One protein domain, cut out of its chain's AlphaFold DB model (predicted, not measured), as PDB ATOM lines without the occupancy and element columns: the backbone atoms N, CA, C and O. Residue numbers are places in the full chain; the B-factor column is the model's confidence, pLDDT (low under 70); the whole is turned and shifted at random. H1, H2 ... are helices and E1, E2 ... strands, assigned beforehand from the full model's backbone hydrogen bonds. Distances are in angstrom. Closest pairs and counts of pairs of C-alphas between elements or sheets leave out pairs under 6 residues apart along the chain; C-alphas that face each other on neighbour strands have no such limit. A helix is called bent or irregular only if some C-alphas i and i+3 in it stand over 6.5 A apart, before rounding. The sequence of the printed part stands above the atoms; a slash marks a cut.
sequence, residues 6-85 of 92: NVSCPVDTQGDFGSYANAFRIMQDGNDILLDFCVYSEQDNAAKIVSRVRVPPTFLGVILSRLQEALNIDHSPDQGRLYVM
ATOM      1  N   ASN A   6     -14.341  34.710 -27.013       72.94
ATOM      2  CA  ASN A   6     -15.628  35.115 -27.581       72.94
ATOM      3  C   ASN A   6     -16.039  34.174 -28.717       72.94
ATOM      4  O   ASN A   6     -15.193  33.614 -29.423       72.94
ATOM      5  N   VAL A   7     -17.343  34.014 -28.900       68.12
ATOM      6  CA  VAL A   7     -17.940  33.133 -29.893       68.12
ATOM      7  C   VAL A   7     -18.956  33.907 -30.714       68.12
ATOM      8  O   VAL A   7     -19.863  34.521 -30.163       68.12
ATOM      9  N   SER A   8     -18.815  33.815 -32.035       68.62
ATOM     10  CA  SER A   8     -19.850  34.219 -32.982       68.62
ATOM     11  C   SER A   8     -20.649  32.980 -33.379       68.62
ATOM     12  O   SER A   8     -20.092  32.044 -33.959       68.62
ATOM     13  N   CYS A   9     -21.920  32.928 -32.993       64.12
ATOM     14  CA  CYS A   9     -22.837  31.840 -33.317       64.12
ATOM     15  C   CYS A   9     -24.284  32.351 -33.341       64.12
ATOM     16  O   CYS A   9     -24.595  33.277 -32.590       64.12
ATOM     17  N   PRO A  10     -25.172  31.744 -34.152       63.72
ATOM     18  CA  PRO A  10     -26.597  32.048 -34.118       63.72
ATOM     19  C   PRO A  10     -27.177  31.788 -32.724       63.72
ATOM     20  O   PRO A  10     -26.882  30.757 -32.109       63.72
ATOM     21  N   VAL A  11     -27.995  32.726 -32.252       63.88
ATOM     22  CA  VAL A  11     -28.671  32.670 -30.955       63.88
ATOM     23  C   VAL A  11     -30.160  32.494 -31.207       63.88
ATOM     24  O   VAL A  11     -30.742  33.252 -31.979       63.88
ATOM     25  N   ASP A  12     -30.760  31.491 -30.575       61.16
ATOM     26  CA  ASP A  12     -32.213  31.339 -30.546       61.16
ATOM     27  C   ASP A  12     -32.739  32.027 -29.278       61.16
ATOM     28  O   ASP A  12     -32.641  31.488 -28.172       61.16
ATOM     29  N   THR A  13     -33.188  33.276 -29.408       59.41
ATOM     30  CA  THR A  13     -33.709  34.068 -28.288       59.41
ATOM     31  C   THR A  13     -35.214  33.857 -28.165       59.41
ATOM     32  O   THR A  13     -36.008  34.581 -28.762       59.41
ATOM     33  N   GLN A  14     -35.622  32.870 -27.370       52.81
ATOM     34  CA  GLN A  14     -37.020  32.702 -26.970       52.81
ATOM     35  C   GLN A  14     -37.273  33.372 -25.604       52.81
ATOM     36  O   GLN A  14     -37.414  32.678 -24.601       52.81
ATOM     37  N   GLY A  15     -37.302  34.712 -25.528       56.59
ATOM     38  CA  GLY A  15     -37.772  35.423 -24.323       56.59
ATOM     39  C   GLY A  15     -37.086  36.751 -23.981       56.59
ATOM     40  O   GLY A  15     -36.125  37.149 -24.632       56.59
ATOM     41  N   ASP A  16     -37.601  37.405 -22.930       55.94
ATOM     42  CA  ASP A  16     -36.987  38.559 -22.255       55.94
ATOM     43  C   ASP A  16     -35.887  38.054 -21.308       55.94
ATOM     44  O   ASP A  16     -36.176  37.528 -20.229       55.94
ATOM     45  N   PHE A  17     -34.623  38.183 -21.706       61.34
ATOM     46  CA  PHE A  17     -33.480  37.857 -20.852       61.34
ATOM     47  C   PHE A  17     -32.902  39.146 -20.244       61.34
ATOM     48  O   PHE A  17     -32.984  40.216 -20.839       61.34
ATOM     49  N   GLY A  18     -32.326  39.076 -19.038       59.66
ATOM     50  CA  GLY A  18     -31.574  40.206 -18.474       59.66
ATOM     51  C   GLY A  18     -30.337  40.561 -19.317       59.66
ATOM     52  O   GLY A  18     -29.989  39.851 -20.257       59.66
ATOM     53  N   SER A  19     -29.604  41.624 -18.948       68.56
ATOM     54  CA  SER A  19     -28.423  42.099 -19.707       68.56
ATOM     55  C   SER A  19     -27.369  41.017 -19.984       68.56
ATOM     56  O   SER A  19     -26.633  41.112 -20.966       68.56
ATOM     57  N   TYR A  20     -27.313  39.987 -19.134       76.56
ATOM     58  CA  TYR A  20     -26.540  38.777 -19.363       76.56
ATOM     59  C   TYR A  20     -27.395  37.537 -19.121       76.56
ATOM     60  O   TYR A  20     -28.149  37.482 -18.150       76.56
ATOM     61  N   ALA A  21     -27.209  36.512 -19.949       79.00
ATOM     62  CA  ALA A  21     -27.900  35.238 -19.822       79.00
ATOM     63  C   ALA A  21     -26.922  34.060 -19.842       79.00
ATOM     64  O   ALA A  21     -25.929  34.059 -20.576       79.00
ATOM     65  N   ASN A  22     -27.214  33.032 -19.044       83.12
ATOM     66  CA  ASN A  22     -26.491  31.769 -19.128       83.12
ATOM     67  C   ASN A  22     -26.817  31.106 -20.457       83.12
ATOM     68  O   ASN A  22     -27.979  31.019 -20.849       83.12
ATOM     69  N   ALA A  23     -25.797  30.618 -21.139       85.50
ATOM     70  CA  ALA A  23     -25.970  29.937 -22.400       85.50
ATOM     71  C   ALA A  23     -24.996  28.770 -22.523       85.50
ATOM     72  O   ALA A  23     -23.987  28.698 -21.821       85.50
ATOM     73  N   PHE A  24     -25.260  27.852 -23.438       87.38
ATOM     74  CA  PHE A  24     -24.294  26.818 -23.784       87.38
ATOM     75  C   PHE A  24     -24.345  26.496 -25.272       87.38
ATOM     76  O   PHE A  24     -25.315  26.791 -25.969       87.38
ATOM     77  N   ARG A  25     -23.272  25.888 -25.768       87.25
ATOM     78  CA  ARG A  25     -23.132  25.470 -27.158       87.25
ATOM     79  C   ARG A  25     -22.516  24.084 -27.225       87.25
ATOM     80  O   ARG A  25     -21.568  23.784 -26.502       87.25
ATOM     81  N   ILE A  26     -23.020  23.276 -28.151       86.81
ATOM     82  CA  ILE A  26     -22.482  21.953 -28.462       86.81
ATOM     83  C   ILE A  26     -21.868  21.991 -29.857       86.81
ATOM     84  O   ILE A  26     -22.489  22.470 -30.810       86.81
ATOM     85  N   MET A  27     -20.642  21.496 -29.978       86.50
ATOM     86  CA  MET A  27     -19.935  21.379 -31.251       86.50
ATOM     87  C   MET A  27     -19.231  20.036 -31.360       86.50
ATOM     88  O   MET A  27     -18.835  19.455 -30.353       86.50
ATOM     89  N   GLN A  28     -19.009  19.590 -32.589       84.25
ATOM     90  CA  GLN A  28     -18.089  18.499 -32.875       84.25
ATOM     91  C   GLN A  28     -16.713  19.076 -33.238       84.25
ATOM     92  O   GLN A  28     -16.622  20.003 -34.040       84.25
ATOM     93  N   ASP A  29     -15.652  18.544 -32.632       84.06
ATOM     94  CA  ASP A  29     -14.258  18.915 -32.896       84.06
ATOM     95  C   ASP A  29     -13.437  17.648 -33.165       84.06
ATOM     96  O   ASP A  29     -12.942  16.979 -32.252       84.06
ATOM     97  N   GLY A  30     -13.357  17.279 -34.446       86.81
ATOM     98  CA  GLY A  30     -12.823  15.990 -34.873       86.81
ATOM     99  C   GLY A  30     -13.684  14.832 -34.360       86.81
ATOM    100  O   GLY A  30     -14.867  14.729 -34.693       86.81
ATOM    101  N   ASN A  31     -13.077  13.962 -33.549       87.94
ATOM    102  CA  ASN A  31     -13.760  12.813 -32.947       87.94
ATOM    103  C   ASN A  31     -14.423  13.135 -31.607       87.94
ATOM    104  O   ASN A  31     -15.185  12.311 -31.113       87.94
ATOM    105  N   ASP A  32     -14.146  14.297 -31.020       88.69
ATOM    106  CA  ASP A  32     -14.689  14.668 -29.719       88.69
ATOM    107  C   ASP A  32     -15.850  15.650 -29.854       88.69
ATOM    108  O   ASP A  32     -16.027  16.331 -30.867       88.69
ATOM    109  N   ILE A  33     -16.621  15.760 -28.779       89.62
ATOM    110  CA  ILE A  33     -17.657  16.772 -28.619       89.62
ATOM    111  C   ILE A  33     -17.155  17.833 -27.647       89.62
ATOM    112  O   ILE A  33     -16.597  17.522 -26.593       89.62
ATOM    113  N   LEU A  34     -17.365  19.097 -27.996       90.56
ATOM    114  CA  LEU A  34     -17.111  20.239 -27.130       90.56
ATOM    115  C   LEU A  34     -18.432  20.773 -26.582       90.56
ATOM    116  O   LEU A  34     -19.342  21.104 -27.343       90.56
ATOM    117  N   LEU A  35     -18.494  20.888 -25.260       90.06
ATOM    118  CA  LEU A  35     -19.544  21.572 -24.520       90.06
ATOM    119  C   LEU A  35     -18.975  22.891 -24.008       90.06
ATOM    120  O   LEU A  35     -18.155  22.912 -23.087       90.06
ATOM    121  N   ASP A  36     -19.393  23.983 -24.629       91.06
ATOM    122  CA  ASP A  36     -19.037  25.329 -24.210       91.06
ATOM    123  C   ASP A  36     -20.136  25.884 -23.312       91.06
ATOM    124  O   ASP A  36     -21.284  25.992 -23.736       91.06
ATOM    125  N   PHE A  37     -19.773  26.280 -22.098       88.81
ATOM    126  CA  PHE A  37     -20.611  27.105 -21.237       88.81
ATOM    127  C   PHE A  37     -20.278  28.565 -21.505       88.81
ATOM    128  O   PHE A  37     -19.107  28.965 -21.495       88.81
ATOM    129  N   CYS A  38     -21.314  29.351 -21.742       88.50
ATOM    130  CA  CYS A  38     -21.228  30.709 -22.229       88.50
ATOM    131  C   CYS A  38     -22.032  31.660 -21.344       88.50
ATOM    132  O   CYS A  38     -23.036  31.290 -20.742       88.50
ATOM    133  N   VAL A  39     -21.612  32.919 -21.341       87.50
ATOM    134  CA  VAL A  39     -22.457  34.042 -20.935       87.50
ATOM    135  C   VAL A  39     -22.786  34.825 -22.198       87.50
ATOM    136  O   VAL A  39     -21.873  35.250 -22.911       87.50
ATOM    137  N   TYR A  40     -24.073  34.949 -22.503       86.62
ATOM    138  CA  TYR A  40     -24.596  35.751 -23.602       86.62
ATOM    139  C   TYR A  40     -24.867  37.179 -23.123       86.62
ATOM    140  O   TYR A  40     -25.408  37.360 -22.037       86.62
ATOM    141  N   SER A  41     -24.475  38.167 -23.924       82.69
ATOM    142  CA  SER A  41     -24.806  39.586 -23.770       82.69
ATOM    143  C   SER A  41     -25.722  39.975 -24.922       82.69
ATOM    144  O   SER A  41     -25.304  39.905 -26.081       82.69
ATOM    145  N   GLU A  42     -26.955  40.381 -24.615       80.00
ATOM    146  CA  GLU A  42     -27.890  40.870 -25.636       80.00
ATOM    147  C   GLU A  42     -27.401  42.196 -26.231       80.00
ATOM    148  O   GLU A  42     -27.405  42.371 -27.448       80.00
ATOM    149  N   GLN A  43     -26.879  43.091 -25.384       80.94
ATOM    150  CA  GLN A  43     -26.362  44.399 -25.793       80.94
ATOM    151  C   GLN A  43     -25.261  44.286 -26.854       80.94
ATOM    152  O   GLN A  43     -25.242  45.051 -27.817       80.94
ATOM    153  N   ASP A  44     -24.347  43.331 -26.676       80.56
ATOM    154  CA  ASP A  44     -23.235  43.104 -27.602       80.56
ATOM    155  C   ASP A  44     -23.586  42.092 -28.703       80.56
ATOM    156  O   ASP A  44     -22.766  41.831 -29.586       80.56
ATOM    157  N   ASN A  45     -24.777  41.487 -28.620       79.62
ATOM    158  CA  ASN A  45     -25.214  40.334 -29.397       79.62
ATOM    159  C   ASN A  45     -24.112  39.266 -29.540       79.62
ATOM    160  O   ASN A  45     -23.800  38.781 -30.632       79.62
ATOM    161  N   ALA A  46     -23.461  38.942 -28.422       80.75
ATOM    162  CA  ALA A  46     -22.271  38.105 -28.403       80.75
ATOM    163  C   ALA A  46     -22.257  37.181 -27.188       80.75
ATOM    164  O   ALA A  46     -22.706  37.533 -26.098       80.75
ATOM    165  N   ALA A  47     -21.678  35.994 -27.369       85.56
ATOM    166  CA  ALA A  47     -21.466  35.041 -26.293       85.56
ATOM    167  C   ALA A  47     -19.978  34.880 -25.989       85.56
ATOM    168  O   ALA A  47     -19.128  34.833 -26.884       85.56
ATOM    169  N   LYS A  48     -19.655  34.749 -24.707       87.19
ATOM    170  CA  LYS A  48     -18.292  34.530 -24.226       87.19
ATOM    171  C   LYS A  48     -18.196  33.190 -23.518       87.19
ATOM    172  O   LYS A  48     -18.945  32.941 -22.579       87.19
ATOM    173  N   ILE A  49     -17.248  32.350 -23.936       89.94
ATOM    174  CA  ILE A  49     -16.992  31.063 -23.281       89.94
ATOM    175  C   ILE A  49     -16.374  31.328 -21.913       89.94
ATOM    176  O   ILE A  49     -15.306  31.940 -21.815       89.94
ATOM    177  N   VAL A  50     -17.024  30.810 -20.876       90.00
ATOM    178  CA  VAL A  50     -16.515  30.800 -19.501       90.00
ATOM    179  C   VAL A  50     -15.894  29.455 -19.136       90.00
ATOM    180  O   VAL A  50     -14.948  29.411 -18.353       90.00
ATOM    181  N   SER A  51     -16.369  28.364 -19.741       89.31
ATOM    182  CA  SER A  51     -15.820  27.022 -19.553       89.31
ATOM    183  C   SER A  51     -16.023  26.165 -20.799       89.31
ATOM    184  O   SER A  51     -17.003  26.331 -21.519       89.31
ATOM    185  N   ARG A  52     -15.097  25.235 -21.042       92.19
ATOM    186  CA  ARG A  52     -15.159  24.268 -22.137       92.19
ATOM    187  C   ARG A  52     -14.852  22.880 -21.606       92.19
ATOM    188  O   ARG A  52     -13.800  22.669 -21.007       92.19
ATOM    189  N   VAL A  53     -15.731  21.933 -21.902       91.38
ATOM    190  CA  VAL A  53     -15.549  20.516 -21.584       91.38
ATOM    191  C   VAL A  53     -15.461  19.728 -22.884       91.38
ATOM    192  O   VAL A  53     -16.253  19.940 -23.798       91.38
ATOM    193  N   ARG A  54     -14.483  18.823 -22.973       92.94
ATOM    194  CA  ARG A  54     -14.346  17.869 -24.077       92.94
ATOM    195  C   ARG A  54     -14.876  16.520 -23.610       92.94
ATOM    196  O   ARG A  54     -14.459  16.042 -22.557       92.94
ATOM    197  N   VAL A  55     -15.789  15.926 -24.370       90.06
ATOM    198  CA  VAL A  55     -16.409  14.640 -24.038       90.06
ATOM    199  C   VAL A  55     -16.341  13.676 -25.224       90.06
ATOM    200  O   VAL A  55     -16.428  14.118 -26.373       90.06
ATOM    201  N   PRO A  56     -16.221  12.360 -24.966       91.19
ATOM    202  CA  PRO A  56     -16.311  11.359 -26.019       91.19
ATOM    203  C   PRO A  56     -17.667  11.417 -26.746       91.19
ATOM    204  O   PRO A  56     -18.697  11.679 -26.114       91.19
ATOM    205  N   PRO A  57     -17.712  11.093 -28.049       87.38
ATOM    206  CA  PRO A  57     -18.924  11.181 -28.866       87.38
ATOM    207  C   PRO A  57     -20.018  10.204 -28.421       87.38
ATOM    208  O   PRO A  57     -21.198  10.447 -28.661       87.38
ATOM    209  N   THR A  58     -19.655   9.142 -27.698       90.25
ATOM    210  CA  THR A  58     -20.603   8.197 -27.087       90.25
ATOM    211  C   THR A  58     -21.562   8.862 -26.097       90.25
ATOM    212  O   THR A  58     -22.669   8.367 -25.903       90.25
ATOM    213  N   PHE A  59     -21.184   9.998 -25.502       85.12
ATOM    214  CA  PHE A  59     -22.047  10.750 -24.590       85.12
ATOM    215  C   PHE A  59     -23.002  11.710 -25.301       85.12
ATOM    216  O   PHE A  59     -23.942  12.188 -24.665       85.12
ATOM    217  N   LEU A  60     -22.807  11.986 -26.597       82.31
ATOM    218  CA  LEU A  60     -23.586  12.993 -27.325       82.31
ATOM    219  C   LEU A  60     -25.090  12.713 -27.246       82.31
ATOM    220  O   LEU A  60     -25.858  13.610 -26.918       82.31
ATOM    221  N   GLY A  61     -25.502  11.465 -27.482       80.19
ATOM    222  CA  GLY A  61     -26.915  11.085 -27.431       80.19
ATOM    223  C   GLY A  61     -27.544  11.317 -26.054       80.19
ATOM    224  O   GLY A  61     -28.644  11.854 -25.961       80.19
ATOM    225  N   VAL A  62     -26.818  10.985 -24.980       86.06
ATOM    226  CA  VAL A  62     -27.280  11.201 -23.599       86.06
ATOM    227  C   VAL A  62     -27.400  12.694 -23.293       86.06
ATOM    228  O   VAL A  62     -28.403  13.120 -22.726       86.06
ATOM    229  N   ILE A  63     -26.409  13.494 -23.692       82.50
ATOM    230  CA  ILE A  63     -26.412  14.949 -23.486       82.50
ATOM    231  C   ILE A  63     -27.601  15.587 -24.208       82.50
ATOM    232  O   ILE A  63     -28.357  16.335 -23.595       82.50
ATOM    233  N   LEU A  64     -27.795  15.261 -25.487       80.56
ATOM    234  CA  LEU A  64     -28.892  15.805 -26.285       80.56
ATOM    235  C   LEU A  64     -30.253  15.419 -25.709       80.56
ATOM    236  O   LEU A  64     -31.098  16.290 -25.539       80.56
ATOM    237  N   SER A  65     -30.439  14.152 -25.331       80.44
ATOM    238  CA  SER A  65     -31.687  13.683 -24.723       80.44
ATOM    239  C   SER A  65     -32.025  14.441 -23.434       80.44
ATOM    240  O   SER A  65     -33.164  14.868 -23.260       80.44
ATOM    241  N   ARG A  66     -31.039  14.674 -22.557       83.31
ATOM    242  CA  ARG A  66     -31.249  15.433 -21.313       83.31
ATOM    243  C   ARG A  66     -31.566  16.901 -21.554       83.31
ATOM    244  O   ARG A  66     -32.369  17.476 -20.831       83.31
ATOM    245  N   LEU A  67     -30.947  17.512 -22.557       76.75
ATOM    246  CA  LEU A  67     -31.210  18.908 -22.895       76.75
ATOM    247  C   LEU A  67     -32.582  19.097 -23.536       76.75
ATOM    248  O   LEU A  67     -33.255  20.071 -23.219       76.75
ATOM    249  N   GLN A  68     -33.015  18.165 -24.385       76.38
ATOM    250  CA  GLN A  68     -34.368  18.166 -24.942       76.38
ATOM    251  C   GLN A  68     -35.422  18.100 -23.836       76.38
ATOM    252  O   GLN A  68     -36.354  18.898 -23.840       76.38
ATOM    253  N   GLU A  69     -35.224  17.213 -22.856       77.56
ATOM    254  CA  GLU A  69     -36.088  17.092 -21.677       77.56
ATOM    255  C   GLU A  69     -36.101  18.379 -20.832       77.56
ATOM    256  O   GLU A  69     -37.155  18.821 -20.389       77.56
ATOM    257  N   ALA A  70     -34.937  19.002 -20.622       75.44
ATOM    258  CA  ALA A  70     -34.813  20.169 -19.750       75.44
ATOM    259  C   ALA A  70     -35.273  21.491 -20.390       75.44
ATOM    260  O   ALA A  70     -35.695  22.396 -19.673       75.44
ATOM    261  N   LEU A  71     -35.144  21.634 -21.711       70.25
ATOM    262  CA  LEU A  71     -35.320  22.911 -22.416       70.25
ATOM    263  C   LEU A  71     -36.470  22.896 -23.430       70.25
ATOM    264  O   LEU A  71     -36.676  23.906 -24.096       70.25
ATOM    265  N   ASN A  72     -37.208  21.785 -23.565       69.06
ATOM    266  CA  ASN A  72     -38.254  21.607 -24.583       69.06
ATOM    267  C   ASN A  72     -37.782  21.989 -26.003       69.06
ATOM    268  O   ASN A  72     -38.530  22.571 -26.786       69.06
ATOM    269  N   ILE A  73     -36.521  21.691 -26.338       64.56
ATOM    270  CA  ILE A  73     -35.958  22.008 -27.656       64.56
ATOM    271  C   ILE A  73     -36.457  20.974 -28.665       64.56
ATOM    272  O   ILE A  73     -36.079  19.800 -28.593       64.56
ATOM    273  N   ASP A  74     -37.262  21.426 -29.625       56.19
ATOM    274  CA  ASP A  74     -37.749  20.590 -30.719       56.19
ATOM    275  C   ASP A  74     -36.628  20.281 -31.732       56.19
ATOM    276  O   ASP A  74     -35.714  21.069 -31.982       56.19
ATOM    277  N   HIS A  75     -36.655  19.063 -32.258       53.72
ATOM    278  CA  HIS A  75     -35.531  18.355 -32.873       53.72
ATOM    279  C   HIS A  75     -34.767  19.087 -33.999       53.72
ATOM    280  O   HIS A  75     -35.245  19.204 -35.122       53.72
ATOM    281  N   SER A  76     -33.508  19.440 -33.722       51.00
ATOM    282  CA  SER A  76     -32.293  19.217 -34.539       51.00
ATOM    283  C   SER A  76     -31.211  20.155 -33.996       51.00
ATOM    284  O   SER A  76     -31.232  21.348 -34.312       51.00
ATOM    285  N   PRO A  77     -30.281  19.684 -33.146       53.03
ATOM    286  CA  PRO A  77     -29.131  20.489 -32.782       53.03
ATOM    287  C   PRO A  77     -28.238  20.608 -34.016       53.03
ATOM    288  O   PRO A  77     -27.321  19.813 -34.219       53.03
ATOM    289  N   ASP A  78     -28.507  21.607 -34.851       54.84
ATOM    290  CA  ASP A  78     -27.529  22.040 -35.835       54.84
ATOM    291  C   ASP A  78     -26.249  22.382 -35.065       54.84
ATOM    292  O   ASP A  78     -26.275  23.096 -34.052       54.84
ATOM    293  N   GLN A  79     -25.127  21.815 -35.506       58.41
ATOM    294  CA  GLN A  79     -23.847  21.993 -34.834       58.41
ATOM    295  C   GLN A  79     -23.541  23.486 -34.671       58.41
ATOM    296  O   GLN A  79     -23.551  24.245 -35.638       58.41
ATOM    297  N   GLY A  80     -23.250  23.909 -33.439       60.41
ATOM    298  CA  GLY A  80     -22.819  25.276 -33.159       60.41
ATOM    299  C   GLY A  80     -23.912  26.293 -32.819       60.41
ATOM    300  O   GLY A  80     -23.566  27.467 -32.683       60.41
ATOM    301  N   ARG A  81     -25.176  25.891 -32.621       70.25
ATOM    302  CA  ARG A  81     -26.206  26.784 -32.053       70.25
ATOM    303  C   ARG A  81     -25.961  27.074 -30.568       70.25
ATOM    304  O   ARG A  81     -25.550  26.186 -29.814       70.25
ATOM    305  N   LEU A  82     -26.199  28.324 -30.171       67.44
ATOM    306  CA  LEU A  82     -26.181  28.753 -28.775       67.44
ATOM    307  C   LEU A  82     -27.585  28.641 -28.187       67.44
ATOM    308  O   LEU A  82     -28.530  29.216 -28.723       67.44
ATOM    309  N   TYR A  83     -27.692  27.948 -27.061       76.00
ATOM    310  CA  TYR A  83     -28.929  27.807 -26.306       76.00
ATOM    311  C   TYR A  83     -28.876  28.733 -25.102       76.00
ATOM    312  O   TYR A  83     -28.020  28.553 -24.235       76.00
ATOM    313  N   VAL A  84     -29.763  29.725 -25.064       74.38
ATOM    314  CA  VAL A  84     -29.904  30.643 -23.932       74.38
ATOM    315  C   VAL A  84     -30.860  30.022 -22.920       74.38
ATOM    316  O   VAL A  84     -31.944  29.567 -23.276       74.38
ATOM    317  N   MET A  85     -30.443  29.952 -21.661       71.19
ATOM    318  CA  MET A  85     -31.250  29.371 -20.597       71.19
ATOM    319  C   MET A  85     -32.239  30.416 -20.063       71.19
ATOM    320  O   MET A  85     -31.820  31.541 -19.778       71.19
TER     321      MET A  85
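What this domain is: This is residues 6 to 85 of the 92 residues of an uncharacterized protein of Planctomycetaceae bacterium (UniProt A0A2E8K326). A strongly twisted sheet of three long strands and short E4 has helix H1 over one face; residues 6 to 7 pair with E3 and 11 to 12 with E4. The printed part has 80 residues, mixed class, with E1 E2 E3 H1 E4 along it; the sheet order is E3 E2 E1 E4, antiparallel. It is compact, radius of gyration of the C-alphas 12.4 A, spanning 36 by 26 by 17 A.

Where its parts are: Find C-alpha 20 at (-26.540, 38.777, -19.363); E1 runs to 29, 27.0 A. Next come E2, 32 to 41, 27.5 A; E3, 46 to 55, 24.6 A, which bends by 68 degrees at 50; H1, 57 to 71, 21.2 A, only just irregular, C-alphas 58 and 61 being 6.9 A apart; and E4, 82 to 84, 6.4 A, with C-alpha 84 at (-29.904, 30.643, -23.932).

How they stand to each other: E1, E2, E3 form a meander, successive antiparallel neighbours; within hydrogen-bond range find N 25 and O 36, 2.8 A, N 35 and O 53, 2.8 A, and, for E1 and E4, N 24 and O 83, 3.0 A. H1, height 10.3 A over the sheet, makes two layers with it; its closest C-alpha pair with E2 is Pro 57 and Asp 32, 5.6 A. In H1, 9 of 11 O i to N i+4 pairs are within range.

The domain as a whole: The farthest C-alphas, 43 and 58, are 36.7 A apart. The printed part has no cut and no long link. pLDDT is under 70 at residues 7 to 19, 72 to 80 and 82.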